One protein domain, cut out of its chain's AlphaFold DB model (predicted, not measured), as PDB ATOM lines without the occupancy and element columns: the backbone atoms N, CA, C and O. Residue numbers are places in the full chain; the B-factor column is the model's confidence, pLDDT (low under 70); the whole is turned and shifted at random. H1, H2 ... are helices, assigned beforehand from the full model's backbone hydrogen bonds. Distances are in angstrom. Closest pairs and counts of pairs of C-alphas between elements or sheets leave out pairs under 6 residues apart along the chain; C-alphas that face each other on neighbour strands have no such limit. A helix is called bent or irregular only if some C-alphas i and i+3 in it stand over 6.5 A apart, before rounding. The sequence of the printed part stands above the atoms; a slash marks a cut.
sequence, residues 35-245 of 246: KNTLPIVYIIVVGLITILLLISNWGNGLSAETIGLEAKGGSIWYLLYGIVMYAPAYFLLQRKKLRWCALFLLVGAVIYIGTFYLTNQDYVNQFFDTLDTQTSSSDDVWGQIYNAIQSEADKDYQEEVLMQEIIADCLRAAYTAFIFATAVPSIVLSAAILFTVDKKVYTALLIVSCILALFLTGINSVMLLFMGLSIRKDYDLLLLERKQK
ATOM      1  N   LYS A  35     -57.417   0.741 202.321       73.69
ATOM      2  CA  LYS A  35     -57.738  -0.257 201.293       73.69
ATOM      3  C   LYS A  35     -56.630  -0.323 200.237       73.69
ATOM      4  O   LYS A  35     -56.232   0.724 199.711       73.69
ATOM      5  N   ASN A  36     -56.199  -1.541 199.910       79.75
ATOM      6  CA  ASN A  36     -55.185  -1.844 198.892       79.75
ATOM      7  C   ASN A  36     -55.771  -1.936 197.472       79.75
ATOM      8  O   ASN A  36     -55.122  -2.457 196.577       79.75
ATOM      9  N   THR A  37     -56.977  -1.407 197.248       84.81
ATOM     10  CA  THR A  37     -57.683  -1.489 195.964       84.81
ATOM     11  C   THR A  37     -56.844  -0.960 194.799       84.81
ATOM     12  O   THR A  37     -56.707  -1.657 193.810       84.81
ATOM     13  N   LEU A  38     -56.220   0.220 194.922       86.50
ATOM     14  CA  LEU A  38     -55.413   0.803 193.836       86.50
ATOM     15  C   LEU A  38     -54.141  -0.014 193.519       86.50
ATOM     16  O   LEU A  38     -53.953  -0.340 192.351       86.50
ATOM     17  N   PRO A  39     -53.310  -0.418 194.508       86.75
ATOM     18  CA  PRO A  39     -52.204  -1.344 194.259       86.75
ATOM     19  C   PRO A  39     -52.631  -2.674 193.625       86.75
ATOM     20  O   PRO A  39     -51.947  -3.174 192.743       86.75
ATOM     21  N   ILE A  40     -53.760  -3.251 194.053       88.88
ATOM     22  CA  ILE A  40     -54.263  -4.520 193.503       88.88
ATOM     23  C   ILE A  40     -54.707  -4.338 192.049       88.88
ATOM     24  O   ILE A  40     -54.361  -5.150 191.199       88.88
ATOM     25  N   VAL A  41     -55.422  -3.254 191.743       91.12
ATOM     26  CA  VAL A  41     -55.817  -2.950 190.362       91.12
ATOM     27  C   VAL A  41     -54.582  -2.703 189.490       91.12
ATOM     28  O   VAL A  41     -54.529  -3.216 188.380       91.12
ATOM     29  N   TYR A  42     -53.551  -2.021 190.003       91.88
ATOM     30  CA  TYR A  42     -52.269  -1.877 189.304       91.88
ATOM     31  C   TYR A  42     -51.639  -3.236 188.950       91.88
ATOM     32  O   TYR A  42     -51.272  -3.444 187.801       91.88
ATOM     33  N   ILE A  43     -51.573  -4.181 189.897       92.19
ATOM     34  CA  ILE A  43     -51.045  -5.546 189.677       92.19
ATOM     35  C   ILE A  43     -51.806  -6.268 188.562       92.19
ATOM     36  O   ILE A  43     -51.189  -6.887 187.696       92.19
ATOM     37  N   ILE A  44     -53.140  -6.190 188.589       92.06
ATOM     38  CA  ILE A  44     -54.000  -6.815 187.576       92.06
ATOM     39  C   ILE A  44     -53.729  -6.188 186.207       92.06
ATOM     40  O   ILE A  44     -53.536  -6.907 185.232       92.06
ATOM     41  N   VAL A  45     -53.665  -4.857 186.142       92.00
ATOM     42  CA  VAL A  45     -53.408  -4.125 184.897       92.00
ATOM     43  C   VAL A  45     -52.031  -4.467 184.331       92.00
ATOM     44  O   VAL A  45     -51.949  -4.794 183.156       92.00
ATOM     45  N   VAL A  46     -50.968  -4.474 185.141       91.81
ATOM     46  CA  VAL A  46     -49.622  -4.880 184.686       91.81
ATOM     47  C   VAL A  46     -49.640  -6.295 184.105       91.81
ATOM     48  O   VAL A  46     -49.070  -6.524 183.039       91.81
ATOM     49  N   GLY A  47     -50.337  -7.229 184.759       90.62
ATOM     50  CA  GLY A  47     -50.481  -8.601 184.267       90.62
ATOM     51  C   GLY A  47     -51.191  -8.678 182.921       90.62
ATOM     52  O   GLY A  47     -50.677  -9.293 181.990       90.62
ATOM     53  N   LEU A  48     -52.332  -7.995 182.789       91.38
ATOM     54  CA  LEU A  48     -53.088  -7.938 181.536       91.38
ATOM     55  C   LEU A  48     -52.268  -7.313 180.404       91.38
ATOM     56  O   LEU A  48     -52.226  -7.870 179.312       91.38
ATOM     57  N   ILE A  49     -51.579  -6.201 180.667       90.25
ATOM     58  CA  ILE A  49     -50.719  -5.540 179.678       90.25
ATOM     59  C   ILE A  49     -49.591  -6.471 179.242       90.25
ATOM     60  O   ILE A  49     -49.343  -6.604 178.049       90.25
ATOM     61  N   THR A  50     -48.935  -7.151 180.184       89.12
ATOM     62  CA  THR A  50     -47.841  -8.080 179.864       89.12
ATOM     63  C   THR A  50     -48.337  -9.221 178.973       89.12
ATOM     64  O   THR A  50     -47.702  -9.530 177.970       89.12
ATOM     65  N   ILE A  51     -49.498  -9.807 179.286       89.38
ATOM     66  CA  ILE A  51     -50.111 -10.863 178.466       89.38
ATOM     67  C   ILE A  51     -50.464 -10.335 177.070       89.38
ATOM     68  O   ILE A  51     -50.131 -10.978 176.078       89.38
ATOM     69  N   LEU A  52     -51.088  -9.157 176.975       88.19
ATOM     70  CA  LEU A  52     -51.441  -8.541 175.691       88.19
ATOM     71  C   LEU A  52     -50.206  -8.250 174.833       88.19
ATOM     72  O   LEU A  52     -50.232  -8.511 173.635       88.19
ATOM     73  N   LEU A  53     -49.118  -7.762 175.434       84.44
ATOM     74  CA  LEU A  53     -47.854  -7.524 174.733       84.44
ATOM     75  C   LEU A  53     -47.234  -8.830 174.224       84.44
ATOM     76  O   LEU A  53     -46.750  -8.872 173.097       84.44
ATOM     77  N   LEU A  54     -47.294  -9.910 175.007       84.94
ATOM     78  CA  LEU A  54     -46.817 -11.228 174.575       84.94
ATOM     79  C   LEU A  54     -47.652 -11.796 173.419       84.94
ATOM     80  O   LEU A  54     -47.079 -12.318 172.465       84.94
ATOM     81  N   ILE A  55     -48.981 -11.657 173.471       83.75
ATOM     82  CA  ILE A  55     -49.880 -12.063 172.377       83.75
ATOM     83  C   ILE A  55     -49.612 -11.220 171.128       83.75
ATOM     84  O   ILE A  55     -49.484 -11.778 170.042       83.75
ATOM     85  N   SER A  56     -49.483  -9.897 171.272       80.00
ATOM     86  CA  SER A  56     -49.162  -8.998 170.159       80.00
ATOM     87  C   SER A  56     -47.823  -9.356 169.524       80.00
ATOM     88  O   SER A  56     -47.717  -9.383 168.305       80.00
ATOM     89  N   ASN A  57     -46.812  -9.672 170.334       79.06
ATOM     90  CA  ASN A  57     -45.512 -10.104 169.841       79.06
ATOM     91  C   ASN A  57     -45.590 -11.443 169.096       79.06
ATOM     92  O   ASN A  57     -44.944 -11.612 168.069       79.06
ATOM     93  N   TRP A  58     -46.375 -12.394 169.605       77.94
ATOM     94  CA  TRP A  58     -46.591 -13.672 168.927       77.94
ATOM     95  C   TRP A  58     -47.330 -13.495 167.594       77.94
ATOM     96  O   TRP A  58     -46.918 -14.074 166.594       77.94
ATOM     97  N   GLY A  59     -48.358 -12.640 167.559       75.69
ATOM     98  CA  GLY A  59     -49.059 -12.267 166.329       75.69
ATOM     99  C   GLY A  59     -48.133 -11.608 165.306       75.69
ATOM    100  O   GLY A  59     -48.122 -12.024 164.153       75.69
ATOM    101  N   ASN A  60     -47.296 -10.661 165.740       74.06
ATOM    102  CA  ASN A  60     -46.282 -10.052 164.876       74.06
ATOM    103  C   ASN A  60     -45.279 -11.099 164.365       74.06
ATOM    104  O   ASN A  60     -44.926 -11.071 163.198       74.06
ATOM    105  N   GLY A  61     -44.855 -12.060 165.191       73.00
ATOM    106  CA  GLY A  61     -43.984 -13.155 164.744       73.00
ATOM    107  C   GLY A  61     -44.618 -14.008 163.639       73.00
ATOM    108  O   GLY A  61     -43.986 -14.243 162.613       73.00
ATOM    109  N   LEU A  62     -45.887 -14.399 163.803       73.81
ATOM    110  CA  LEU A  62     -46.634 -15.137 162.776       73.81
ATOM    111  C   LEU A  62     -46.766 -14.336 161.480       73.81
ATOM    112  O   LEU A  62     -46.566 -14.875 160.395       73.81
ATOM    113  N   SER A  63     -47.079 -13.042 161.584       71.94
ATOM    114  CA  SER A  63     -47.124 -12.164 160.419       71.94
ATOM    115  C   SER A  63     -45.769 -12.086 159.707       71.94
ATOM    116  O   SER A  63     -45.758 -11.900 158.494       71.94
ATOM    117  N   ALA A  64     -44.647 -12.249 160.416       68.75
ATOM    118  CA  ALA A  64     -43.300 -12.087 159.858       68.75
ATOM    119  C   ALA A  64     -42.954 -13.301 159.011       68.75
ATOM    120  O   ALA A  64     -42.528 -13.185 157.864       68.75
ATOM    121  N   GLU A  65     -43.265 -14.473 159.557       72.56
ATOM    122  CA  GLU A  65     -43.107 -15.744 158.869       72.56
ATOM    123  C   GLU A  65     -43.975 -15.799 157.602       72.56
ATOM    124  O   GLU A  65     -43.518 -16.297 156.574       72.56
ATOM    125  N   THR A  66     -45.186 -15.217 157.613       70.12
ATOM    126  CA  THR A  66     -46.037 -15.172 156.405       70.12
ATOM    127  C   THR A  66     -45.479 -14.311 155.268       70.12
ATOM    128  O   THR A  66     -45.844 -14.539 154.118       70.12
ATOM    129  N   ILE A  67     -44.591 -13.360 155.566       68.75
ATOM    130  CA  ILE A  67     -43.893 -12.515 154.578       68.75
ATOM    131  C   ILE A  67     -42.432 -12.946 154.364       68.75
ATOM    132  O   ILE A  67     -41.659 -12.223 153.743       68.75
ATOM    133  N   GLY A  68     -42.048 -14.132 154.856       65.69
ATOM    134  CA  GLY A  68     -40.715 -14.709 154.658       65.69
ATOM    135  C   GLY A  68     -39.605 -14.094 155.516       65.69
ATOM    136  O   GLY A  68     -38.432 -14.373 155.272       65.69
ATOM    137  N   LEU A  69     -39.943 -13.277 156.519       66.88
ATOM    138  CA  LEU A  69     -38.984 -12.789 157.507       66.88
ATOM    139  C   LEU A  69     -38.779 -13.815 158.622       66.88
ATOM    140  O   LEU A  69     -39.734 -14.380 159.158       66.88
ATOM    141  N   GLU A  70     -37.529 -13.982 159.055       63.00
ATOM    142  CA  GLU A  70     -37.245 -14.693 160.297       63.00
ATOM    143  C   GLU A  70     -37.788 -13.895 161.489       63.00
ATOM    144  O   GLU A  70     -37.342 -12.781 161.780       63.00
ATOM    145  N   ALA A  71     -38.730 -14.489 162.222       59.31
ATOM    146  CA  ALA A  71     -39.215 -13.940 163.477       59.31
ATOM    147  C   ALA A  71     -38.096 -13.978 164.535       59.31
ATOM    148  O   ALA A  71     -37.939 -14.943 165.287       59.31
ATOM    149  N   LYS A  72     -37.307 -12.903 164.634       58.12
ATOM    150  CA  LYS A  72     -36.343 -12.726 165.726       58.12
ATOM    151  C   LYS A  72     -37.119 -12.484 167.021       58.12
ATOM    152  O   LYS A  72     -37.600 -11.389 167.295       58.12
ATOM    153  N   GLY A  73     -37.305 -13.543 167.803       56.44
ATOM    154  CA  GLY A  73     -38.134 -13.539 169.006       56.44
ATOM    155  C   GLY A  73     -37.826 -12.394 169.986       56.44
ATOM    156  O   GLY A  73     -36.801 -12.400 170.663       56.44
ATOM    157  N   GLY A  74     -38.772 -11.458 170.135       58.62
ATOM    158  CA  GLY A  74     -38.761 -10.385 171.146       58.62
ATOM    159  C   GLY A  74     -39.523 -10.709 172.438       58.62
ATOM    160  O   GLY A  74     -39.675  -9.857 173.315       58.62
ATOM    161  N   SER A  75     -40.004 -11.947 172.593       66.06
ATOM    162  CA  SER A  75     -40.873 -12.367 173.705       66.06
ATOM    163  C   SER A  75     -40.227 -12.175 175.081       66.06
ATOM    164  O   SER A  75     -40.912 -11.817 176.043       66.06
ATOM    165  N   ILE A  76     -38.905 -12.345 175.180       77.12
ATOM    166  CA  ILE A  76     -38.184 -12.220 176.449       77.12
ATOM    167  C   ILE A  76     -38.111 -10.775 176.959       77.12
ATOM    168  O   ILE A  76     -38.154 -10.553 178.169       77.12
ATOM    169  N   TRP A  77     -38.080  -9.785 176.064       80.12
ATOM    170  CA  TRP A  77     -37.999  -8.371 176.433       80.12
ATOM    171  C   TRP A  77     -39.332  -7.836 176.966       80.12
ATOM    172  O   TRP A  77     -39.357  -7.120 177.969       80.12
ATOM    173  N   TYR A  78     -40.454  -8.250 176.369       82.75
ATOM    174  CA  TYR A  78     -41.788  -7.951 176.903       82.75
ATOM    175  C   TYR A  78     -42.031  -8.617 178.262       82.75
ATOM    176  O   TYR A  78     -42.625  -8.009 179.157       82.75
ATOM    177  N   LEU A  79     -41.522  -9.838 178.452       84.81
ATOM    178  CA  LEU A  79     -41.586 -10.533 179.735       84.81
ATOM    179  C   LEU A  79     -40.736  -9.817 180.797       84.81
ATOM    180  O   LEU A  79     -41.206  -9.593 181.916       84.81
ATOM    181  N   LEU A  80     -39.524  -9.382 180.437       88.38
ATOM    182  CA  LEU A  80     -38.646  -8.605 181.314       88.38
ATOM    183  C   LEU A  80     -39.289  -7.271 181.725       88.38
ATOM    184  O   LEU A  80     -39.269  -6.923 182.906       88.38
ATOM    185  N   TYR A  81     -39.911  -6.560 180.778       88.06
ATOM    186  CA  TYR A  81     -40.685  -5.348 181.059       88.06
ATOM    187  C   TYR A  81     -41.785  -5.608 182.097       88.06
ATOM    188  O   TYR A  81     -41.877  -4.885 183.091       88.06
ATOM    189  N   GLY A  82     -42.567  -6.680 181.920       87.38
ATOM    190  CA  GLY A  82     -43.603  -7.079 182.872       87.38
ATOM    191  C   GLY A  82     -43.052  -7.321 184.281       87.38
ATOM    192  O   GLY A  82     -43.567  -6.760 185.250       87.38
ATOM    193  N   ILE A  83     -41.957  -8.084 184.407       89.94
ATOM    194  CA  ILE A  83     -41.289  -8.350 185.697       89.94
ATOM    195  C   ILE A  83     -40.853  -7.044 186.373       89.94
ATOM    196  O   ILE A  83     -41.108  -6.842 187.565       89.94
ATOM    197  N   VAL A  84     -40.225  -6.138 185.620       92.56
ATOM    198  CA  VAL A  84     -39.773  -4.838 186.138       92.56
ATOM    199  C   VAL A  84     -40.957  -3.997 186.616       92.56
ATOM    200  O   VAL A  84     -40.889  -3.409 187.698       92.56
ATOM    201  N   MET A  85     -42.070  -3.994 185.879       91.12
ATOM    202  CA  MET A  85     -43.279  -3.253 186.254       91.12
ATOM    203  C   MET A  85     -44.072  -3.897 187.400       91.12
ATOM    204  O   MET A  85     -44.848  -3.206 188.070       91.12
ATOM    205  N   TYR A  86     -43.825  -5.164 187.739       90.94
ATOM    206  CA  TYR A  86     -44.345  -5.767 188.969       90.94
ATOM    207  C   TYR A  86     -43.628  -5.280 190.237       90.94
ATOM    208  O   TYR A  86     -44.258  -5.189 191.294       90.94
ATOM    209  N   ALA A  87     -42.347  -4.902 190.169       90.19
ATOM    210  CA  ALA A  87     -41.593  -4.451 191.343       90.19
ATOM    211  C   ALA A  87     -42.206  -3.216 192.054       90.19
ATOM    212  O   ALA A  87     -42.327  -3.246 193.284       90.19
ATOM    213  N   PRO A  88     -42.693  -2.166 191.353       89.19
ATOM    214  CA  PRO A  88     -43.479  -1.085 191.954       89.19
ATOM    215  C   PRO A  88     -44.649  -1.555 192.822       89.19
ATOM    216  O   PRO A  88     -44.922  -0.947 193.859       89.19
ATOM    217  N   ALA A  89     -45.325  -2.651 192.457       87.75
ATOM    218  CA  ALA A  89     -46.481  -3.144 193.201       87.75
ATOM    219  C   ALA A  89     -46.129  -3.523 194.643       87.75
ATOM    220  O   ALA A  89     -46.903  -3.249 195.563       87.75
ATOM    221  N   TYR A  90     -44.941  -4.093 194.853       87.25
ATOM    222  CA  TYR A  90     -44.437  -4.423 196.182       87.25
ATOM    223  C   TYR A  90     -44.302  -3.168 197.059       87.25
ATOM    224  O   TYR A  90     -44.799  -3.138 198.188       87.25
ATOM    225  N   PHE A  91     -43.716  -2.093 196.524       86.69
ATOM    226  CA  PHE A  91     -43.566  -0.822 197.245       86.69
ATOM    227  C   PHE A  91     -44.914  -0.142 197.511       86.69
ATOM    228  O   PHE A  91     -45.131   0.395 198.602       86.69
ATOM    229  N   LEU A  92     -45.847  -0.211 196.555       85.56
ATOM    230  CA  LEU A  92     -47.206   0.314 196.715       85.56
ATOM    231  C   LEU A  92     -47.998  -0.439 197.794       85.56
ATOM    232  O   LEU A  92     -48.699   0.191 198.588       85.56
ATOM    233  N   LEU A  93     -47.871  -1.768 197.864       85.00
ATOM    234  CA  LEU A  93     -48.521  -2.588 198.891       85.00
ATOM    235  C   LEU A  93     -47.933  -2.339 200.284       85.00
ATOM    236  O   LEU A  93     -48.678  -2.238 201.260       85.00
ATOM    237  N   GLN A  94     -46.607  -2.210 200.380       82.12
ATOM    238  CA  GLN A  94     -45.930  -1.962 201.655       82.12
ATOM    239  C   GLN A  94     -46.011  -0.504 202.123       82.12
ATOM    240  O   GLN A  94     -45.771  -0.239 203.303       82.12
ATOM    241  N   ARG A  95     -46.348   0.434 201.225       78.94
ATOM    242  CA  ARG A  95     -46.356   1.892 201.468       78.94
ATOM    243  C   ARG A  95     -45.058   2.409 202.079       78.94
ATOM    244  O   ARG A  95     -45.060   3.264 202.968       78.94
ATOM    245  N   LYS A  96     -43.951   1.841 201.621       79.19
ATOM    246  CA  LYS A  96     -42.598   2.187 202.039       79.19
ATOM    247  C   LYS A  96     -41.742   2.306 200.799       79.19
ATOM    248  O   LYS A  96     -41.923   1.542 199.853       79.19
ATOM    249  N   LYS A  97     -40.768   3.210 200.853       83.44
ATOM    250  CA  LYS A  97     -39.798   3.430 199.785       83.44
ATOM    251  C   LYS A  97     -40.503   3.775 198.461       83.44
ATOM    252  O   LYS A  97     -40.071   3.344 197.397       83.44
ATOM    253  N   LEU A  98     -41.563   4.588 198.516       83.25
ATOM    254  CA  LEU A  98     -42.417   4.917 197.361       83.25
ATOM    255  C   LEU A  98     -41.652   5.616 196.225       83.25
ATOM    256  O   LEU A  98     -42.046   5.525 195.065       83.25
ATOM    257  N   ARG A  99     -40.525   6.272 196.527       85.62
ATOM    258  CA  ARG A  99     -39.654   6.863 195.494       85.62
ATOM    259  C   ARG A  99     -39.048   5.852 194.535       85.62
ATOM    260  O   ARG A  99     -38.754   6.211 193.401       85.62
ATOM    261  N   TRP A 100     -38.848   4.614 194.976       86.88
ATOM    262  CA  TRP A 100     -38.235   3.588 194.139       86.88
ATOM    263  C   TRP A 100     -39.132   3.214 192.960       86.88
ATOM    264  O   TRP A 100     -38.610   2.839 191.918       86.88
ATOM    265  N   CYS A 101     -40.448   3.448 193.057       87.94
ATOM    266  CA  CYS A 101     -41.361   3.321 191.921       87.94
ATOM    267  C   CYS A 101     -40.922   4.174 190.717       87.94
ATOM    268  O   CYS A 101     -41.075   3.728 189.587       87.94
ATOM    269  N   ALA A 102     -40.330   5.357 190.939       89.50
ATOM    270  CA  ALA A 102     -39.808   6.193 189.854       89.50
ATOM    271  C   ALA A 102     -38.621   5.536 189.132       89.50
ATOM    272  O   ALA A 102     -38.509   5.621 187.918       89.50
ATOM    273  N   LEU A 103     -37.749   4.838 189.863       90.56
ATOM    274  CA  LEU A 103     -36.608   4.149 189.260       90.56
ATOM    275  C   LEU A 103     -37.074   2.980 188.386       90.56
ATOM    276  O   LEU A 103     -36.635   2.858 187.249       90.56
ATOM    277  N   PHE A 104     -38.010   2.168 188.879       91.19
ATOM    278  CA  PHE A 104     -38.572   1.060 188.102       91.19
ATOM    279  C   PHE A 104     -39.368   1.533 186.877       91.19
ATOM    280  O   PHE A 104     -39.309   0.877 185.845       91.19
ATOM    281  N   LEU A 105     -40.038   2.688 186.949       89.81
ATOM    282  CA  LEU A 105     -40.661   3.312 185.777       89.81
ATOM    283  C   LEU A 105     -39.645   3.685 184.694       89.81
ATOM    284  O   LEU A 105     -39.892   3.433 183.519       89.81
ATOM    285  N   LEU A 106     -38.522   4.299 185.079       91.00
ATOM    286  CA  LEU A 106     -37.479   4.688 184.127       91.00
ATOM    287  C   LEU A 106     -36.806   3.459 183.510       91.00
ATOM    288  O   LEU A 106     -36.637   3.406 182.297       91.00
ATOM    289  N   VAL A 107     -36.489   2.447 184.324       92.44
ATOM    290  CA  VAL A 107     -35.941   1.173 183.829       92.44
ATOM    291  C   VAL A 107     -36.936   0.487 182.890       92.44
ATOM    292  O   VAL A 107     -36.549   0.050 181.809       92.44
ATOM    293  N   GLY A 108     -38.220   0.450 183.253       87.88
ATOM    294  CA  GLY A 108     -39.281  -0.084 182.401       87.88
ATOM    295  C   GLY A 108     -39.387   0.654 181.065       87.88
ATOM    296  O   GLY A 108     -39.502   0.008 180.031       87.88
ATOM    297  N   ALA A 109     -39.272   1.985 181.061       88.25
ATOM    298  CA  ALA A 109     -39.289   2.782 179.833       88.25
ATOM    299  C   ALA A 109     -38.095   2.475 178.912       88.25
ATOM    300  O   ALA A 109     -38.278   2.344 177.705       88.25
ATOM    301  N   VAL A 110     -36.891   2.310 179.471       89.00
ATOM    302  CA  VAL A 110     -35.694   1.932 178.697       89.00
ATOM    303  C   VAL A 110     -35.849   0.538 178.094       89.00
ATOM    304  O   VAL A 110     -35.566   0.358 176.913       89.00
ATOM    305  N   ILE A 111     -36.340  -0.430 178.874       87.88
ATOM    306  CA  ILE A 111     -36.607  -1.783 178.369       87.88
ATOM    307  C   ILE A 111     -37.650  -1.722 177.255       87.88
ATOM    308  O   ILE A 111     -37.439  -2.325 176.216       87.88
ATOM    309  N   TYR A 112     -38.730  -0.959 177.437       84.12
ATOM    310  CA  TYR A 112     -39.786  -0.823 176.437       84.12
ATOM    311  C   TYR A 112     -39.265  -0.240 175.114       84.12
ATOM    312  O   TYR A 112     -39.545  -0.805 174.059       84.12
ATOM    313  N   ILE A 113     -38.447   0.822 175.159       84.44
ATOM    314  CA  ILE A 113     -37.772   1.362 173.964       84.44
ATOM    315  C   ILE A 113     -36.876   0.298 173.321       84.44
ATOM    316  O   ILE A 113     -36.955   0.086 172.113       84.44
ATOM    317  N   GLY A 114     -36.055  -0.384 174.125       80.31
ATOM    318  CA  GLY A 114     -35.169  -1.444 173.649       80.31
ATOM    319  C   GLY A 114     -35.934  -2.569 172.955       80.31
ATOM    320  O   GLY A 114     -35.518  -3.024 171.894       80.31
ATOM    321  N   THR A 115     -37.094  -2.959 173.487       78.00
ATOM    322  CA  THR A 115     -37.969  -3.947 172.852       78.00
ATOM    323  C   THR A 115     -38.466  -3.460 171.497       78.00
ATOM    324  O   THR A 115     -38.382  -4.203 170.524       78.00
ATOM    325  N   PHE A 116     -38.960  -2.224 171.395       74.38
ATOM    326  CA  PHE A 116     -39.434  -1.687 170.115       74.38
ATOM    327  C   PHE A 116     -38.316  -1.619 169.074       74.38
ATOM    328  O   PHE A 116     -38.527  -2.028 167.934       74.38
ATOM    329  N   TYR A 117     -37.126  -1.181 169.484       72.75
ATOM    330  CA  TYR A 117     -35.952  -1.111 168.618       72.75
ATOM    331  C   TYR A 117     -35.520  -2.504 168.137       72.75
ATOM    332  O   TYR A 117     -35.343  -2.728 166.951       72.75
ATOM    333  N   LEU A 118     -35.427  -3.490 169.033       70.19
ATOM    334  CA  LEU A 118     -34.953  -4.830 168.671       70.19
ATOM    335  C   LEU A 118     -35.991  -5.677 167.925       70.19
ATOM    336  O   LEU A 118     -35.607  -6.547 167.151       70.19
ATOM    337  N   THR A 119     -37.286  -5.467 168.180       65.94
ATOM    338  CA  THR A 119     -38.343  -6.371 167.687       65.94
ATOM    339  C   THR A 119     -39.075  -5.829 166.463       65.94
ATOM    340  O   THR A 119     -39.487  -6.609 165.612       65.94
ATOM    341  N   ASN A 120     -39.255  -4.508 166.361       65.50
ATOM    342  CA  ASN A 120     -40.053  -3.905 165.289       65.50
ATOM    343  C   ASN A 120     -39.203  -3.208 164.222       65.50
ATOM    344  O   ASN A 120     -39.732  -2.881 163.167       65.50
ATOM    345  N   GLN A 121     -37.910  -2.973 164.458       64.25
ATOM    346  CA  GLN A 121     -37.091  -2.239 163.495       64.25
ATOM    347  C   GLN A 121     -36.829  -3.034 162.218       64.25
ATOM    348  O   GLN A 121     -36.912  -2.444 161.154       64.25
ATOM    349  N   ASP A 122     -36.622  -4.351 162.287       61.44
ATOM    350  CA  ASP A 122     -36.490  -5.189 161.081       61.44
ATOM    351  C   ASP A 122     -37.782  -5.163 160.241       61.44
ATOM    352  O   ASP A 122     -37.741  -5.067 159.020       61.44
ATOM    353  N   TYR A 123     -38.935  -5.134 160.909       60.69
ATOM    354  CA  TYR A 123     -40.255  -5.005 160.291       60.69
ATOM    355  C   TYR A 123     -40.486  -3.664 159.603       60.69
ATOM    356  O   TYR A 123     -41.027  -3.588 158.506       60.69
ATOM    357  N   VAL A 124     -40.106  -2.596 160.292       63.94
ATOM    358  CA  VAL A 124     -40.257  -1.222 159.822       63.94
ATOM    359  C   VAL A 124     -39.276  -0.958 158.690       63.94
ATOM    360  O   VAL A 124     -39.654  -0.356 157.695       63.94
ATOM    361  N   ASN A 125     -38.050  -1.465 158.809       65.12
ATOM    362  CA  ASN A 125     -37.062  -1.440 157.743       65.12
ATOM    363  C   ASN A 125     -37.593  -2.172 156.517       65.12
ATOM    364  O   ASN A 125     -37.599  -1.572 155.463       65.12
ATOM    365  N   GLN A 126     -38.150  -3.379 156.653       62.94
ATOM    366  CA  GLN A 126     -38.707  -4.081 155.499       62.94
ATOM    367  C   GLN A 126     -39.941  -3.381 154.911       62.94
ATOM    368  O   GLN A 126     -40.109  -3.377 153.697       62.94
ATOM    369  N   PHE A 127     -40.807  -2.777 155.734       64.25
ATOM    370  CA  PHE A 127     -41.934  -1.970 155.249       64.25
ATOM    371  C   PHE A 127     -41.459  -0.759 154.434       64.25
ATOM    372  O   PHE A 127     -42.054  -0.436 153.410       64.25
ATOM    373  N   PHE A 128     -40.377  -0.105 154.864       63.78
ATOM    374  CA  PHE A 128     -39.766   0.986 154.109       63.78
ATOM    375  C   PHE A 128     -38.999   0.481 152.884       63.78
ATOM    376  O   PHE A 128     -39.201   1.026 151.811       63.78
ATOM    377  N   ASP A 129     -38.277  -0.635 152.984       62.38
ATOM    378  CA  ASP A 129     -37.597  -1.273 151.855       62.38
ATOM    379  C   ASP A 129     -38.611  -1.768 150.803       62.38
ATOM    380  O   ASP A 129     -38.312  -1.774 149.614       62.38
ATOM    381  N   THR A 130     -39.831  -2.169 151.196       59.31
ATOM    382  CA  THR A 130     -40.936  -2.476 150.257       59.31
ATOM    383  C   THR A 130     -41.563  -1.232 149.641       59.31
ATOM    384  O   THR A 130     -42.072  -1.301 148.523       59.31
ATOM    385  N   LEU A 131     -41.511  -0.096 150.337       56.34
ATOM    386  CA  LEU A 131     -41.849   1.205 149.765       56.34
ATOM    387  C   LEU A 131     -40.792   1.631 148.730       56.34
ATOM    388  O   LEU A 131     -41.169   2.068 147.648       56.34
ATOM    389  N   ASP A 132     -39.508   1.413 149.031       51.88
ATOM    390  CA  ASP A 132     -38.368   1.702 148.148       51.88
ATOM    391  C   ASP A 132     -38.303   0.734 146.949       51.88
ATOM    392  O   ASP A 132     -37.935   1.107 145.838       51.88
ATOM    393  N   THR A 133     -38.705  -0.530 147.118       49.06
ATOM    394  CA  THR A 133     -38.705  -1.523 146.023       49.06
ATOM    395  C   THR A 133     -39.948  -1.484 145.139       49.06
ATOM    396  O   THR A 133     -39.901  -2.038 144.036       49.06
ATOM    397  N   GLN A 134     -41.016  -0.759 145.511       46.34
ATOM    398  CA  GLN A 134     -42.060  -0.398 144.537       46.34
ATOM    399  C   GLN A 134     -41.527   0.503 143.411       46.34
ATOM    400  O   GLN A 134     -42.181   0.611 142.371       46.34
ATOM    401  N   THR A 135     -40.322   1.059 143.556       46.41
ATOM    402  CA  THR A 135     -39.598   1.749 142.488       46.41
ATOM    403  C   THR A 135     -38.527   0.890 141.803       46.41
ATOM    404  O   THR A 135     -38.120   1.234 140.693       46.41
ATOM    405  N   SER A 136     -38.077  -0.245 142.366       44.97
ATOM    406  CA  SER A 136     -36.879  -0.909 141.815       44.97
ATOM    407  C   SER A 136     -36.640  -2.397 142.123       44.97
ATOM    408  O   SER A 136     -35.485  -2.788 142.304       44.97
ATOM    409  N   SER A 137     -37.640  -3.282 142.131       45.34
ATOM    410  CA  SER A 137     -37.315  -4.720 142.057       45.34
ATOM    411  C   SER A 137     -38.290  -5.533 141.215       45.34
ATOM    412  O   SER A 137     -39.150  -6.253 141.720       45.34
ATOM    413  N   SER A 138     -38.097  -5.513 139.899       44.69
ATOM    414  CA  SER A 138     -38.205  -6.787 139.200       44.69
ATOM    415  C   SER A 138     -36.842  -7.472 139.314       44.69
ATOM    416  O   SER A 138     -35.860  -6.977 138.763       44.69
ATOM    417  N   ASP A 139     -36.783  -8.632 139.962       48.19
ATOM    418  CA  ASP A 139     -35.627  -9.545 139.874       48.19
ATOM    419  C   ASP A 139     -35.404 -10.072 138.436       48.19
ATOM    420  O   ASP A 139     -34.464 -10.814 138.160       48.19
ATOM    421  N   ASP A 140     -36.273  -9.685 137.498       55.88
ATOM    422  CA  ASP A 140     -36.101  -9.873 136.069       55.88
ATOM    423  C   ASP A 140     -35.033  -8.913 135.515       55.88
ATOM    424  O   ASP A 140     -35.151  -7.686 135.597       55.88
ATOM    425  N   VAL A 141     -34.013  -9.500 134.884       58.16
ATOM    426  CA  VAL A 141     -32.966  -8.830 134.097       58.16
ATOM    427  C   VAL A 141     -33.559  -7.771 133.154       58.16
ATOM    428  O   VAL A 141     -32.958  -6.714 132.958       58.16
ATOM    429  N   TRP A 142     -34.754  -8.010 132.605       53.50
ATOM    430  CA  TRP A 142     -35.424  -7.073 131.705       53.50
ATOM    431  C   TRP A 142     -35.922  -5.798 132.377       53.50
ATOM    432  O   TRP A 142     -35.850  -4.743 131.748       53.50
ATOM    433  N   GLY A 143     -36.383  -5.841 133.628       59.41
ATOM    434  CA  GLY A 143     -36.830  -4.622 134.306       59.41
ATOM    435  C   GLY A 143     -35.678  -3.810 134.903       59.41
ATOM    436  O   GLY A 143     -35.777  -2.588 134.964       59.41
ATOM    437  N   GLN A 144     -34.533  -4.435 135.204       60.41
ATOM    438  CA  GLN A 144     -33.297  -3.691 135.494       60.41
ATOM    439  C   GLN A 144     -32.790  -2.936 134.260       60.41
ATOM    440  O   GLN A 144     -32.432  -1.765 134.357       60.41
ATOM    441  N   ILE A 145     -32.805  -3.584 133.089       63.81
ATOM    442  CA  ILE A 145     -32.433  -2.947 131.818       63.81
ATOM    443  C   ILE A 145     -33.440  -1.845 131.452       63.81
ATOM    444  O   ILE A 145     -33.029  -0.761 131.053       63.81
ATOM    445  N   TYR A 146     -34.742  -2.085 131.633       62.16
ATOM    446  CA  TYR A 146     -35.790  -1.088 131.404       62.16
ATOM    447  C   TYR A 146     -35.624   0.140 132.313       62.16
ATOM    448  O   TYR A 146     -35.582   1.259 131.810       62.16
ATOM    449  N   ASN A 147     -35.435  -0.056 133.623       61.12
ATOM    450  CA  ASN A 147     -35.227   1.038 134.576       61.12
ATOM    451  C   ASN A 147     -33.920   1.794 134.317       61.12
ATOM    452  O   ASN A 147     -33.903   3.016 134.418       61.12
ATOM    453  N   ALA A 148     -32.838   1.106 133.932       61.28
ATOM    454  CA  ALA A 148     -31.581   1.754 133.556       61.28
ATOM    455  C   ALA A 148     -31.758   2.658 132.321       61.28
ATOM    456  O   ALA A 148     -31.356   3.822 132.354       61.28
ATOM    457  N   ILE A 149     -32.441   2.163 131.280       63.34
ATOM    458  CA  ILE A 149     -32.743   2.928 130.058       63.34
ATOM    459  C   ILE A 149     -33.668   4.117 130.365       63.34
ATOM    460  O   ILE A 149     -33.439   5.213 129.858       63.34
ATOM    461  N   GLN A 150     -34.683   3.931 131.216       61.22
ATOM    462  CA  GLN A 150     -35.597   4.999 131.637       61.22
ATOM    463  C   GLN A 150     -34.869   6.064 132.479       61.22
ATOM    464  O   GLN A 150     -35.090   7.257 132.289       61.22
ATOM    465  N   SER A 151     -33.955   5.644 133.362       59.22
ATOM    466  CA  SER A 151     -33.186   6.532 134.241       59.22
ATOM    467  C   SER A 151     -32.173   7.418 133.507       59.22
ATOM    468  O   SER A 151     -31.919   8.537 133.943       59.22
ATOM    469  N   GLU A 152     -31.615   6.946 132.386       60.94
ATOM    470  CA  GLU A 152     -30.757   7.758 131.510       60.94
ATOM    471  C   GLU A 152     -31.568   8.673 130.579       60.94
ATOM    472  O   GLU A 152     -31.062   9.709 130.140       60.94
ATOM    473  N   ALA A 153     -32.816   8.302 130.272       59.25
ATOM    474  CA  ALA A 153     -33.668   9.013 129.325       59.25
ATOM    475  C   ALA A 153     -34.536  10.112 129.961       59.25
ATOM    476  O   ALA A 153     -34.853  11.081 129.268       59.25
ATOM    477  N   ASP A 154     -34.913   9.988 131.240       61.28
ATOM    478  CA  ASP A 154     -35.939  10.842 131.848       61.28
ATOM    479  C   ASP A 154     -35.536  11.390 133.228       61.28
ATOM    480  O   ASP A 154     -35.359  10.652 134.201       61.28
ATOM    481  N   LYS A 155     -35.385  12.718 133.320       60.59
ATOM    482  CA  LYS A 155     -35.027  13.408 134.574       60.59
ATOM    483  C   LYS A 155     -36.155  13.353 135.602       60.59
ATOM    484  O   LYS A 155     -35.864  13.297 136.793       60.59
ATOM    485  N   ASP A 156     -37.401  13.316 135.136       60.97
ATOM    486  CA  ASP A 156     -38.580  13.281 136.001       60.97
ATOM    487  C   ASP A 156     -38.665  11.934 136.748       60.97
ATOM    488  O   ASP A 156     -39.016  11.897 137.923       60.97
ATOM    489  N   TYR A 157     -38.216  10.833 136.126       59.62
ATOM    490  CA  TYR A 157     -38.146   9.511 136.765       59.62
ATOM    491  C   TYR A 157     -37.114   9.460 137.906       59.62
ATOM    492  O   TYR A 157     -37.380   8.906 138.971       59.62
ATOM    493  N   GLN A 158     -35.941  10.073 137.718       62.31
ATOM    494  CA  GLN A 158     -34.932  10.207 138.779       62.31
ATOM    495  C   GLN A 158     -35.434  11.079 139.944       62.31
ATOM    496  O   GLN A 158     -35.132  10.791 141.102       62.31
ATOM    497  N   GLU A 159     -36.212  12.126 139.653       65.75
ATOM    498  CA  GLU A 159     -36.777  13.019 140.668       65.75
ATOM    499  C   GLU A 159     -37.890  12.332 141.486       65.75
ATOM    500  O   GLU A 159     -37.953  12.511 142.704       65.75
ATOM    501  N   GLU A 160     -38.707  11.476 140.859       65.31
ATOM    502  CA  GLU A 160     -39.711  10.650 141.546       65.31
ATOM    503  C   GLU A 160     -39.086   9.604 142.485       65.31
ATOM    504  O   GLU A 160     -39.530   9.473 143.630       65.31
ATOM    505  N   VAL A 161     -38.033   8.904 142.042       65.69
ATOM    506  CA  VAL A 161     -37.300   7.926 142.874       65.69
ATOM    507  C   VAL A 161     -36.664   8.618 144.084       65.69
ATOM    508  O   VAL A 161     -36.851   8.179 145.219       65.69
ATOM    509  N   LEU A 162     -35.990   9.753 143.863       68.19
ATOM    510  CA  LEU A 162     -35.387  10.547 144.937       68.19
ATOM    511  C   LEU A 162     -36.444  11.044 145.940       68.19
ATOM    512  O   LEU A 162     -36.208  11.055 147.149       68.19
ATOM    513  N   MET A 163     -37.620  11.458 145.461       71.88
ATOM    514  CA  MET A 163     -38.703  11.922 146.330       71.88
ATOM    515  C   MET A 163     -39.262  10.794 147.209       71.88
ATOM    516  O   MET A 163     -39.568  11.038 148.378       71.88
ATOM    517  N   GLN A 164     -39.372   9.571 146.684       68.25
ATOM    518  CA  GLN A 164     -39.818   8.407 147.457       68.25
ATOM    519  C   GLN A 164     -38.818   8.019 148.550       68.25
ATOM    520  O   GLN A 164     -39.235   7.855 149.698       68.25
ATOM    521  N   GLU A 165     -37.521   7.995 148.234       70.44
ATOM    522  CA  GLU A 165     -36.451   7.715 149.204       70.44
ATOM    523  C   GLU A 165     -36.457   8.751 150.347       70.44
ATOM    524  O   GLU A 165     -36.455   8.402 151.530       70.44
ATOM    525  N   ILE A 166     -36.603  10.044 150.019       75.81
ATOM    526  CA  ILE A 166     -36.716  11.120 151.022       75.81
ATOM    527  C   ILE A 166     -37.955  10.938 151.916       75.81
ATOM    528  O   ILE A 166     -37.900  11.197 153.125       75.81
ATOM    529  N   ILE A 167     -39.091  10.517 151.349       76.00
ATOM    530  CA  ILE A 167     -40.320  10.266 152.115       76.00
ATOM    531  C   ILE A 167     -40.132   9.065 153.051       76.00
ATOM    532  O   ILE A 167     -40.518   9.155 154.223       76.00
ATOM    533  N   ALA A 168     -39.526   7.977 152.573       71.38
ATOM    534  CA  ALA A 168     -39.235   6.789 153.372       71.38
ATOM    535  C   ALA A 168     -38.302   7.122 154.550       71.38
ATOM    536  O   ALA A 168     -38.623   6.810 155.703       71.38
ATOM    537  N   ASP A 169     -37.227   7.869 154.302       75.06
ATOM    538  CA  ASP A 169     -36.302   8.331 155.341       75.06
ATOM    539  C   ASP A 169     -36.977   9.249 156.367       75.06
ATOM    540  O   ASP A 169     -36.777   9.106 157.583       75.06
ATOM    541  N   CYS A 170     -37.835  10.164 155.909       78.25
ATOM    542  CA  CYS A 170     -38.602  11.041 156.791       78.25
ATOM    543  C   CYS A 170     -39.552  10.240 157.696       78.25
ATOM    544  O   CYS A 170     -39.628  10.483 158.906       78.25
ATOM    545  N   LEU A 171     -40.235   9.236 157.142       78.12
ATOM    546  CA  LEU A 171     -41.119   8.352 157.899       78.12
ATOM    547  C   LEU A 171     -40.343   7.471 158.887       78.12
ATOM    548  O   LEU A 171     -40.790   7.295 160.025       78.12
ATOM    549  N   ARG A 172     -39.155   6.982 158.516       75.88
ATOM    550  CA  ARG A 172     -38.264   6.220 159.406       75.88
ATOM    551  C   ARG A 172     -37.783   7.065 160.583       75.88
ATOM    552  O   ARG A 172     -37.808   6.612 161.736       75.88
ATOM    553  N   ALA A 173     -37.399   8.315 160.320       80.94
ATOM    554  CA  ALA A 173     -37.017   9.273 161.352       80.94
ATOM    555  C   ALA A 173     -38.199   9.610 162.277       80.94
ATOM    556  O   ALA A 173     -38.051   9.589 163.503       80.94
ATOM    557  N   ALA A 174     -39.387   9.846 161.711       82.38
ATOM    558  CA  ALA A 174     -40.606  10.114 162.469       82.38
ATOM    559  C   ALA A 174     -41.010   8.925 163.356       82.38
ATOM    560  O   ALA A 174     -41.339   9.114 164.529       82.38
ATOM    561  N   TYR A 175     -40.921   7.699 162.835       81.00
ATOM    562  CA  TYR A 175     -41.187   6.478 163.593       81.00
ATOM    563  C   TYR A 175     -40.196   6.298 164.751       81.00
ATOM    564  O   TYR A 175     -40.593   6.029 165.887       81.00
ATOM    565  N   THR A 176     -38.907   6.532 164.500       80.25
ATOM    566  CA  THR A 176     -37.870   6.469 165.542       80.25
ATOM    567  C   THR A 176     -38.115   7.518 166.629       80.25
ATOM    568  O   THR A 176     -38.089   7.202 167.822       80.25
ATOM    569  N   ALA A 177     -38.427   8.758 166.243       85.06
ATOM    570  CA  ALA A 177     -38.775   9.826 167.180       85.06
ATOM    571  C   ALA A 177     -40.028   9.481 168.004       85.06
ATOM    572  O   ALA A 177     -40.062   9.724 169.216       85.06
ATOM    573  N   PHE A 178     -41.031   8.859 167.377       84.75
ATOM    574  CA  PHE A 178     -42.234   8.386 168.054       84.75
ATOM    575  C   PHE A 178     -41.920   7.321 169.114       84.75
ATOM    576  O   PHE A 178     -42.431   7.420 170.231       84.75
ATOM    577  N   ILE A 179     -41.023   6.366 168.833       82.69
ATOM    578  CA  ILE A 179     -40.582   5.372 169.828       82.69
ATOM    579  C   ILE A 179     -40.002   6.065 171.066       82.69
ATOM    580  O   ILE A 179     -40.399   5.744 172.186       82.69
ATOM    581  N   PHE A 180     -39.115   7.048 170.901       85.38
ATOM    582  CA  PHE A 180     -38.564   7.779 172.048       85.38
ATOM    583  C   PHE A 180     -39.627   8.589 172.798       85.38
ATOM    584  O   PHE A 180     -39.593   8.666 174.032       85.38
ATOM    585  N   ALA A 181     -40.614   9.138 172.084       87.94
ATOM    586  CA  ALA A 181     -41.727   9.849 172.701       87.94
ATOM    587  C   ALA A 181     -42.514   8.950 173.676       87.94
ATOM    588  O   ALA A 181     -42.968   9.434 174.715       87.94
ATOM    589  N   THR A 182     -42.597   7.635 173.434       86.00
ATOM    590  CA  THR A 182     -43.300   6.693 174.330       86.00
ATOM    591  C   THR A 182     -42.761   6.654 175.767       86.00
ATOM    592  O   THR A 182     -43.504   6.297 176.684       86.00
ATOM    593  N   ALA A 183     -41.512   7.073 176.009       88.88
ATOM    594  CA  ALA A 183     -40.939   7.153 177.355       88.88
ATOM    595  C   ALA A 183     -41.298   8.443 178.111       88.88
ATOM    596  O   ALA A 183     -41.219   8.473 179.345       88.88
ATOM    597  N   VAL A 184     -41.726   9.499 177.411       90.38
ATOM    598  CA  VAL A 184     -42.041  10.813 178.003       90.38
ATOM    599  C   VAL A 184     -43.057  10.713 179.150       90.38
ATOM    600  O   VAL A 184     -42.783  11.271 180.216       90.38
ATOM    601  N   PRO A 185     -44.180   9.973 179.038       91.50
ATOM    602  CA  PRO A 185     -45.127   9.819 180.142       91.50
ATOM    603  C   PRO A 185     -44.490   9.255 181.417       91.50
ATOM    604  O   PRO A 185     -44.747   9.764 182.516       91.50
ATOM    605  N   SER A 186     -43.633   8.241 181.277       91.00
ATOM    606  CA  SER A 186     -42.925   7.597 182.387       91.00
ATOM    607  C   SER A 186     -41.899   8.534 183.023       91.00
ATOM    608  O   SER A 186     -41.782   8.567 184.251       91.00
ATOM    609  N   ILE A 187     -41.205   9.346 182.218       91.94
ATOM    610  CA  ILE A 187     -40.264  10.369 182.700       91.94
ATOM    611  C   ILE A 187     -41.009  11.451 183.488       91.94
ATOM    612  O   ILE A 187     -40.616  11.767 184.612       91.94
ATOM    613  N   VAL A 188     -42.120  11.968 182.952       92.94
ATOM    614  CA  VAL A 188     -42.941  12.997 183.614       92.94
ATOM    615  C   VAL A 188     -43.472  12.493 184.957       92.94
ATOM    616  O   VAL A 188     -43.369  13.196 185.965       92.94
ATOM    617  N   LEU A 189     -43.989  11.260 185.014       91.81
ATOM    618  CA  LEU A 189     -44.488  10.688 186.267       91.81
ATOM    619  C   LEU A 189     -43.358  10.404 187.265       91.81
ATOM    620  O   LEU A 189     -43.515  10.649 188.461       91.81
ATOM    621  N   SER A 190     -42.197   9.955 186.789       92.00
ATOM    622  CA  SER A 190     -41.011   9.758 187.632       92.00
ATOM    623  C   SER A 190     -40.524  11.076 188.234       92.00
ATOM    624  O   SER A 190     -40.289  11.157 189.443       92.00
ATOM    625  N   ALA A 191     -40.462  12.138 187.427       90.50
ATOM    626  CA  ALA A 191     -40.142  13.484 187.889       90.50
ATOM    627  C   ALA A 191     -41.179  13.984 188.906       90.50
ATOM    628  O   ALA A 191     -40.811  14.550 189.940       90.50
ATOM    629  N   ALA A 192     -42.465  13.695 188.679       90.38
ATOM    630  CA  ALA A 192     -43.516  14.009 189.636       90.38
ATOM    631  C   ALA A 192     -43.267  13.310 190.984       90.38
ATOM    632  O   ALA A 192     -43.271  13.960 192.030       90.38
ATOM    633  N   ILE A 193     -42.976  12.008 190.982       88.31
ATOM    634  CA  ILE A 193     -42.728  11.223 192.202       88.31
ATOM    635  C   ILE A 193     -41.484  11.706 192.965       88.31
ATOM    636  O   ILE A 193     -41.475  11.672 194.201       88.31
ATOM    637  N   LEU A 194     -40.441  12.162 192.270       87.94
ATOM    638  CA  LEU A 194     -39.169  12.541 192.892       87.94
ATOM    639  C   LEU A 194     -39.127  13.997 193.366       87.94
ATOM    640  O   LEU A 194     -38.649  14.249 194.473       87.94
ATOM    641  N   PHE A 195     -39.648  14.938 192.575       87.19
ATOM    642  CA  PHE A 195     -39.376  16.366 192.772       87.19
ATOM    643  C   PHE A 195     -40.567  17.182 193.284       87.19
ATOM    644  O   PHE A 195     -40.368  18.203 193.935       87.19
ATOM    645  N   THR A 196     -41.813  16.739 193.088       86.69
ATOM    646  CA  THR A 196     -42.977  17.572 193.462       86.69
ATOM    647  C   THR A 196     -43.142  17.703 194.968       86.69
ATOM    648  O   THR A 196     -43.194  16.704 195.675       86.69
ATOM    649  N   VAL A 197     -43.207  18.923 195.493       82.06
ATOM    650  CA  VAL A 197     -43.449  19.154 196.928       82.06
ATOM    651  C   VAL A 197     -44.951  19.216 197.201       82.06
ATOM    652  O   VAL A 197     -45.443  18.630 198.163       82.06
ATOM    653  N   ASP A 198     -45.713  19.799 196.280       86.06
ATOM    654  CA  ASP A 198     -47.149  19.986 196.438       86.06
ATOM    655  C   ASP A 198     -47.979  18.873 195.804       86.06
ATOM    656  O   ASP A 198     -47.843  18.539 194.625       86.06
ATOM    657  N   LYS A 199     -48.958  18.375 196.567       84.06
ATOM    658  CA  LYS A 199     -49.909  17.349 196.109       84.06
ATOM    659  C   LYS A 199     -50.730  17.802 194.894       84.06
ATOM    660  O   LYS A 199     -51.120  16.974 194.069       84.06
ATOM    661  N   LYS A 200     -51.007  19.108 194.776       88.00
ATOM    662  CA  LYS A 200     -51.711  19.695 193.622       88.00
ATOM    663  C   LYS A 200     -50.862  19.597 192.351       88.00
ATOM    664  O   LYS A 200     -51.354  19.094 191.348       88.00
ATOM    665  N   VAL A 201     -49.585  19.977 192.432       89.38
ATOM    666  CA  VAL A 201     -48.632  19.902 191.311       89.38
ATOM    667  C   VAL A 201     -48.404  18.451 190.893       89.38
ATOM    668  O   VAL A 201     -48.479  18.137 189.708       89.38
ATOM    669  N   TYR A 202     -48.246  17.538 191.857       91.38
ATOM    670  CA  TYR A 202     -48.187  16.102 191.577       91.38
ATOM    671  C   TYR A 202     -49.416  15.607 190.802       91.38
ATOM    672  O   TYR A 202     -49.292  14.860 189.838       91.38
ATOM    673  N   THR A 203     -50.613  16.038 191.210       90.00
ATOM    674  CA  THR A 203     -51.860  15.639 190.543       90.00
ATOM    675  C   THR A 203     -51.920  16.160 189.108       90.00
ATOM    676  O   THR A 203     -52.332  15.418 188.222       90.00
ATOM    677  N   ALA A 204     -51.499  17.404 188.869       92.12
ATOM    678  CA  ALA A 204     -51.454  17.969 187.524       92.12
ATOM    679  C   ALA A 204     -50.487  17.186 186.621       92.12
ATOM    680  O   ALA A 204     -50.871  16.769 185.533       92.12
ATOM    681  N   LEU A 205     -49.274  16.895 187.104       91.38
ATOM    682  CA  LEU A 205     -48.293  16.107 186.349       91.38
ATOM    683  C   LEU A 205     -48.740  14.659 186.116       91.38
ATOM    684  O   LEU A 205     -48.467  14.103 185.056       91.38
ATOM    685  N   LEU A 206     -49.463  14.059 187.067       92.19
ATOM    686  CA  LEU A 206     -50.093  12.755 186.872       92.19
ATOM    687  C   LEU A 206     -51.086  12.790 185.704       92.19
ATOM    688  O   LEU A 206     -51.056  11.900 184.860       92.19
ATOM    689  N   ILE A 207     -51.949  13.810 185.648       91.75
ATOM    690  CA  ILE A 207     -52.930  13.970 184.566       91.75
ATOM    691  C   ILE A 207     -52.212  14.161 183.227       91.75
ATOM    692  O   ILE A 207     -52.532  13.459 182.273       91.75
ATOM    693  N   VAL A 208     -51.206  15.041 183.170       93.12
ATOM    694  CA  VAL A 208     -50.403  15.276 181.957       93.12
ATOM    695  C   VAL A 208     -49.732  13.985 181.486       93.12
ATOM    696  O   VAL A 208     -49.841  13.635 180.315       93.12
ATOM    697  N   SER A 209     -49.107  13.232 182.395       92.19
ATOM    698  CA  SER A 209     -48.507  11.932 182.079       92.19
ATOM    699  C   SER A 209     -49.544  10.939 181.541       92.19
ATOM    700  O   SER A 209     -49.295  10.295 180.528       92.19
ATOM    701  N   CYS A 210     -50.734  10.851 182.146       90.75
ATOM    702  CA  CYS A 210     -51.784   9.942 181.673       90.75
ATOM    703  C   CYS A 210     -52.304  10.325 180.282       90.75
ATOM    704  O   CYS A 210     -52.506   9.441 179.454       90.75
ATOM    705  N   ILE A 211     -52.494  11.621 180.011       91.75
ATOM    706  CA  ILE A 211     -52.921  12.113 178.693       91.75
ATOM    707  C   ILE A 211     -51.858  11.780 177.645       91.75
ATOM    708  O   ILE A 211     -52.178  11.178 176.624       91.75
ATOM    709  N   LEU A 212     -50.587  12.088 177.918       91.12
ATOM    710  CA  LEU A 212     -49.489  11.747 177.012       91.12
ATOM    711  C   LEU A 212     -49.399  10.233 176.780       91.12
ATOM    712  O   LEU A 212     -49.213   9.793 175.651       91.12
ATOM    713  N   ALA A 213     -49.585   9.423 177.824       88.88
ATOM    714  CA  ALA A 213     -49.575   7.970 177.700       88.88
ATOM    715  C   ALA A 213     -50.728   7.439 176.843       88.88
ATOM    716  O   ALA A 213     -50.518   6.485 176.095       88.88
ATOM    717  N   LEU A 214     -51.920   8.039 176.928       88.81
ATOM    718  CA  LEU A 214     -53.060   7.662 176.087       88.81
ATOM    719  C   LEU A 214     -52.738   7.864 174.604       88.81
ATOM    720  O   LEU A 214     -52.987   6.957 173.817       88.81
ATOM    721  N   PHE A 215     -52.138   9.001 174.247       86.19
ATOM    722  CA  PHE A 215     -51.783   9.301 172.858       86.19
ATOM    723  C   PHE A 215     -50.596   8.484 172.341       86.19
ATOM    724  O   PHE A 215     -50.607   8.063 171.191       86.19
ATOM    725  N   LEU A 216     -49.574   8.258 173.171       84.75
ATOM    726  CA  LEU A 216     -48.303   7.686 172.710       84.75
ATOM    727  C   LEU A 216     -48.216   6.169 172.873       84.75
ATOM    728  O   LEU A 216     -47.524   5.504 172.115       84.75
ATOM    729  N   THR A 217     -48.882   5.613 173.882       77.81
ATOM    730  CA  THR A 217     -48.729   4.193 174.244       77.81
ATOM    731  C   THR A 217     -50.047   3.444 174.360       77.81
ATOM    732  O   THR A 217     -50.028   2.220 174.455       77.81
ATOM    733  N   GLY A 218     -51.183   4.153 174.387       77.88
ATOM    734  CA  GLY A 218     -52.531   3.602 174.529       77.88
ATOM    735  C   GLY A 218     -52.709   2.785 175.812       77.88
ATOM    736  O   GLY A 218     -53.173   3.287 176.836       77.88
ATOM    737  N   ILE A 219     -52.297   1.521 175.759       72.75
ATOM    738  CA  ILE A 219     -52.454   0.487 176.787       72.75
ATOM    739  C   ILE A 219     -51.671   0.803 178.079       72.75
ATOM    740  O   ILE A 219     -52.192   0.593 179.177       72.75
ATOM    741  N   ASN A 220     -50.464   1.380 177.992       77.56
ATOM    742  CA  ASN A 220     -49.649   1.692 179.183       77.56
ATOM    743  C   ASN A 220     -50.212   2.850 180.036       77.56
ATOM    744  O   ASN A 220     -49.827   3.009 181.199       77.56
ATOM    745  N   SER A 221     -51.159   3.633 179.508       83.25
ATOM    746  CA  SER A 221     -51.785   4.754 180.227       83.25
ATOM    747  C   SER A 221     -52.508   4.325 181.506       83.25
ATOM    748  O   SER A 221     -52.418   4.991 182.540       83.25
ATOM    749  N   VAL A 222     -53.172   3.167 181.465       86.50
ATOM    750  CA  VAL A 222     -53.978   2.639 182.569       86.50
ATOM    751  C   VAL A 222     -53.085   2.222 183.738       86.50
ATOM    752  O   VAL A 222     -53.393   2.487 184.903       86.50
ATOM    753  N   MET A 223     -51.929   1.629 183.436       89.88
ATOM    754  CA  MET A 223     -50.926   1.258 184.431       89.88
ATOM    755  C   MET A 223     -50.381   2.493 185.162       89.88
ATOM    756  O   MET A 223     -50.362   2.523 186.397       89.88
ATOM    757  N   LEU A 224     -49.990   3.528 184.410       89.12
ATOM    758  CA  LEU A 224     -49.484   4.788 184.967       89.12
ATOM    759  C   LEU A 224     -50.539   5.487 185.834       89.12
ATOM    760  O   LEU A 224     -50.218   5.974 186.922       89.12
ATOM    761  N   LEU A 225     -51.804   5.459 185.406       91.00
ATOM    762  CA  LEU A 225     -52.927   6.012 186.157       91.00
ATOM    763  C   LEU A 225     -53.077   5.344 187.528       91.00
ATOM    764  O   LEU A 225     -53.077   6.032 188.552       91.00
ATOM    765  N   PHE A 226     -53.184   4.013 187.584       90.88
ATOM    766  CA  PHE A 226     -53.406   3.317 188.858       90.88
ATOM    767  C   PHE A 226     -52.203   3.398 189.794       90.88
ATOM    768  O   PHE A 226     -52.380   3.595 191.002       90.88
ATOM    769  N   MET A 227     -50.987   3.334 189.248       91.31
ATOM    770  CA  MET A 227     -49.772   3.548 190.026       91.31
ATOM    771  C   MET A 227     -49.744   4.962 190.616       91.31
ATOM    772  O   MET A 227     -49.570   5.150 191.824       91.31
ATOM    773  N   GLY A 228     -49.988   5.967 189.777       87.88
ATOM    774  CA  GLY A 228     -49.946   7.365 190.168       87.88
ATOM    775  C   GLY A 228     -51.054   7.763 191.145       87.88
ATOM    776  O   GLY A 228     -50.789   8.523 192.081       87.88
ATOM    777  N   LEU A 229     -52.261   7.204 191.007       89.69
ATOM    778  CA  LEU A 229     -53.355   7.353 191.974       89.69
ATOM    779  C   LEU A 229     -53.027   6.681 193.312       89.69
ATOM    780  O   LEU A 229     -53.329   7.247 194.368       89.69
ATOM    781  N   SER A 230     -52.385   5.509 193.288       87.62
ATOM    782  CA  SER A 230     -51.926   4.840 194.511       87.62
ATOM    783  C   SER A 230     -50.930   5.716 195.272       87.62
ATOM    784  O   SER A 230     -51.080   5.921 196.477       87.62
ATOM    785  N   ILE A 231     -49.966   6.313 194.569       86.56
ATOM    786  CA  ILE A 231     -48.994   7.238 195.168       86.56
ATOM    787  C   ILE A 231     -49.676   8.533 195.630       86.56
ATOM    788  O   ILE A 231     -49.376   9.020 196.716       86.56
ATOM    789  N   ARG A 232     -50.650   9.068 194.878       87.38
ATOM    790  CA  ARG A 232     -51.426  10.259 195.280       87.38
ATOM    791  C   ARG A 232     -52.146  10.056 196.614       87.38
ATOM    792  O   ARG A 232     -52.216  10.976 197.434       87.38
ATOM    793  N   LYS A 233     -52.715   8.863 196.813       84.88
ATOM    794  CA  LYS A 233     -53.404   8.477 198.051       84.88
ATOM    795  C   LYS A 233     -52.436   8.435 199.233       84.88
ATOM    796  O   LYS A 233     -52.786   8.874 200.323       84.88
ATOM    797  N   ASP A 234     -51.214   7.970 198.992       83.75
ATOM    798  CA  ASP A 234     -50.168   7.809 200.001       83.75
ATOM    799  C   ASP A 234     -49.108   8.938 199.959       83.75
ATOM    800  O   ASP A 234     -48.017   8.798 200.511       83.75
ATOM    801  N   TYR A 235     -49.441  10.091 199.365       82.81
ATOM    802  CA  TYR A 235     -48.498  11.184 199.080       82.81
ATOM    803  C   TYR A 235     -47.850  11.788 200.336       82.81
ATOM    804  O   TYR A 235     -46.680  12.159 200.326       82.81
ATOM    805  N   ASP A 236     -48.565  11.813 201.461       77.19
ATOM    806  CA  ASP A 236     -48.012  12.297 202.732       77.19
ATOM    807  C   ASP A 236     -46.843  11.420 203.221       77.19
ATOM    808  O   ASP A 236     -45.901  11.921 203.835       77.19
ATOM    809  N   LEU A 237     -46.862  10.112 202.924       77.69
ATOM    810  CA  LEU A 237     -45.751   9.206 203.241       77.69
ATOM    811  C   LEU A 237     -44.547   9.472 202.334       77.69
ATOM    812  O   LEU A 237     -43.418   9.496 202.818       77.69
ATOM    813  N   LEU A 238     -44.787   9.747 201.049       79.44
ATOM    814  CA  LEU A 238     -43.748  10.136 200.092       79.44
ATOM    815  C   LEU A 238     -43.021  11.420 200.538       79.44
ATOM    816  O   LEU A 238     -41.792  11.497 200.456       79.44
ATOM    817  N   LEU A 239     -43.765  12.412 201.046       79.69
ATOM    818  CA  LEU A 239     -43.197  13.648 201.598       79.69
ATOM    819  C   LEU A 239     -42.386  13.402 202.874       79.69
ATOM    820  O   LEU A 239     -41.314  13.982 203.042       79.69
ATOM    821  N   LEU A 240     -42.861  12.530 203.762       75.94
ATOM    822  CA  LEU A 240     -42.117  12.165 204.970       75.94
ATOM    823  C   LEU A 240     -40.794  11.474 204.649       75.94
ATOM    824  O   LEU A 240     -39.768  11.835 205.219       75.94
ATOM    825  N   GLU A 241     -40.797  10.537 203.700       77.19
ATOM    826  CA  GLU A 241     -39.562   9.903 203.241       77.19
ATOM    827  C   GLU A 241     -38.561  10.955 202.739       77.19
ATOM    828  O   GLU A 241     -37.352  10.723 202.785       77.19
ATOM    829  N   ARG A 242     -39.031  12.082 202.167       75.56
ATOM    830  CA  ARG A 242     -38.153  13.146 201.626       75.56
ATOM    831  C   ARG A 242     -37.487  13.912 202.739       75.56
ATOM    832  O   ARG A 242     -36.280  14.105 202.688       75.56
ATOM    833  N   LYS A 243     -38.266  14.263 203.756       70.31
ATOM    834  CA  LYS A 243     -37.776  14.988 204.925       70.31
ATOM    835  C   LYS A 243     -36.806  14.164 205.774       70.31
ATOM    836  O   LYS A 243     -35.925  14.750 206.368       70.31
ATOM    837  N   GLN A 244     -36.922  12.833 205.803       63.19
ATOM    838  CA  GLN A 244     -36.028  11.957 206.581       63.19
ATOM    839  C   GLN A 244     -34.610  11.782 206.001       63.19
ATOM    840  O   GLN A 244     -33.795  11.104 206.621       63.19
ATOM    841  N   LYS A 245     -34.320  12.324 204.811       50.91
ATOM    842  CA  LYS A 245     -32.993  12.264 204.173       50.91
ATOM    843  C   LYS A 245     -32.219  13.590 204.222       50.91
ATOM    844  O   LYS A 245     -31.085  13.604 203.750       50.91
TER     845      LYS A 245
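This is residues 35 to 245 of the 246 residues of an uncharacterized protein of Ruminococcus sp. OM06-36AC (UniProt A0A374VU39). Six helices or helix arms, H1, H2, H3a, H6, H7 and H8, stand side by side as an up-and-down bundle, and a long arm made of H3b and H5 sticks out from it. H4 crosses the far end of that arm, and the short H9 lies across the opposite end of the model. The printed part has 211 residues with nine named helices, H1 to H9 in order, and no named strand; its class is all helix. It is loose, with a radius of gyration of the C-alphas of 23.1 A, and the arm gives much of the longest of its spans, 76 by 32 by 24 A.

Find C-alpha 37 at (-57.683, -1.489, 195.964); from there H1 runs 43.4 A to residue 66. H2, residues 75 to 94, covers 30.2 A. H3, residues 100 to 133, was assigned as one helix by its hydrogen bonds but is bent: C-alphas 119 and 122 are 7.0 A apart. Its arms are H3a, residues 100 to 119, 28.3 A, and H3b, residues 122 to 133, 15.7 A. H4 spans residues 141 to 153, 18.5 A, and H5 residues 155 to 181, 38.9 A, from C-alpha 155 at (-35.027, 13.408, 134.574). H6 is residues 184 to 195, H7 199 to 217, H8 220 to 233, and H9 235 to 243, ending at (-37.776, 14.988, 204.925).

In the bundle each element runs against the one before it. H1 and H2 touch as a hairpin, closest at the C-alphas of Thr 50 and Gly 82, 5.3 A. H2 and H3a form another, closest at Pro 88 and Cys 101, 4.9 A between C-alphas. H3a touches H6 with residues 101 to 109 alone; the C-alphas of Ala 102 and Ser 190 are closest, 4.4 A. H6 and H7 are a hairpin at a shallow tilt of 16 degrees, and so are H7 and H8 at 10 degrees. H8 touches residues 38 to 49 of H1, closest at the C-alphas of Tyr 42 and Phe 226, 5.3 A. H3b touches H5, opposite ways at 15 degrees, with the C-alphas of Phe 128 and Ala 168 5.9 A apart. H4 and H5 only just touch, only at the corner, with 3 pairs of C-alphas within 8 A. H9 and H6 are near each other. Every O i to N i+4 pair is within hydrogen-bond range in the helices and arms except H2, with 12 of 16.

The two C-alphas farthest apart, Ala 153 and Gln 244, are 77.3 A apart. The printed part has no cut and no long link. Mean pLDDT of the printed part is 78.1; look for values under 70 at residues 67 to 75 and 119 to 162, for instance.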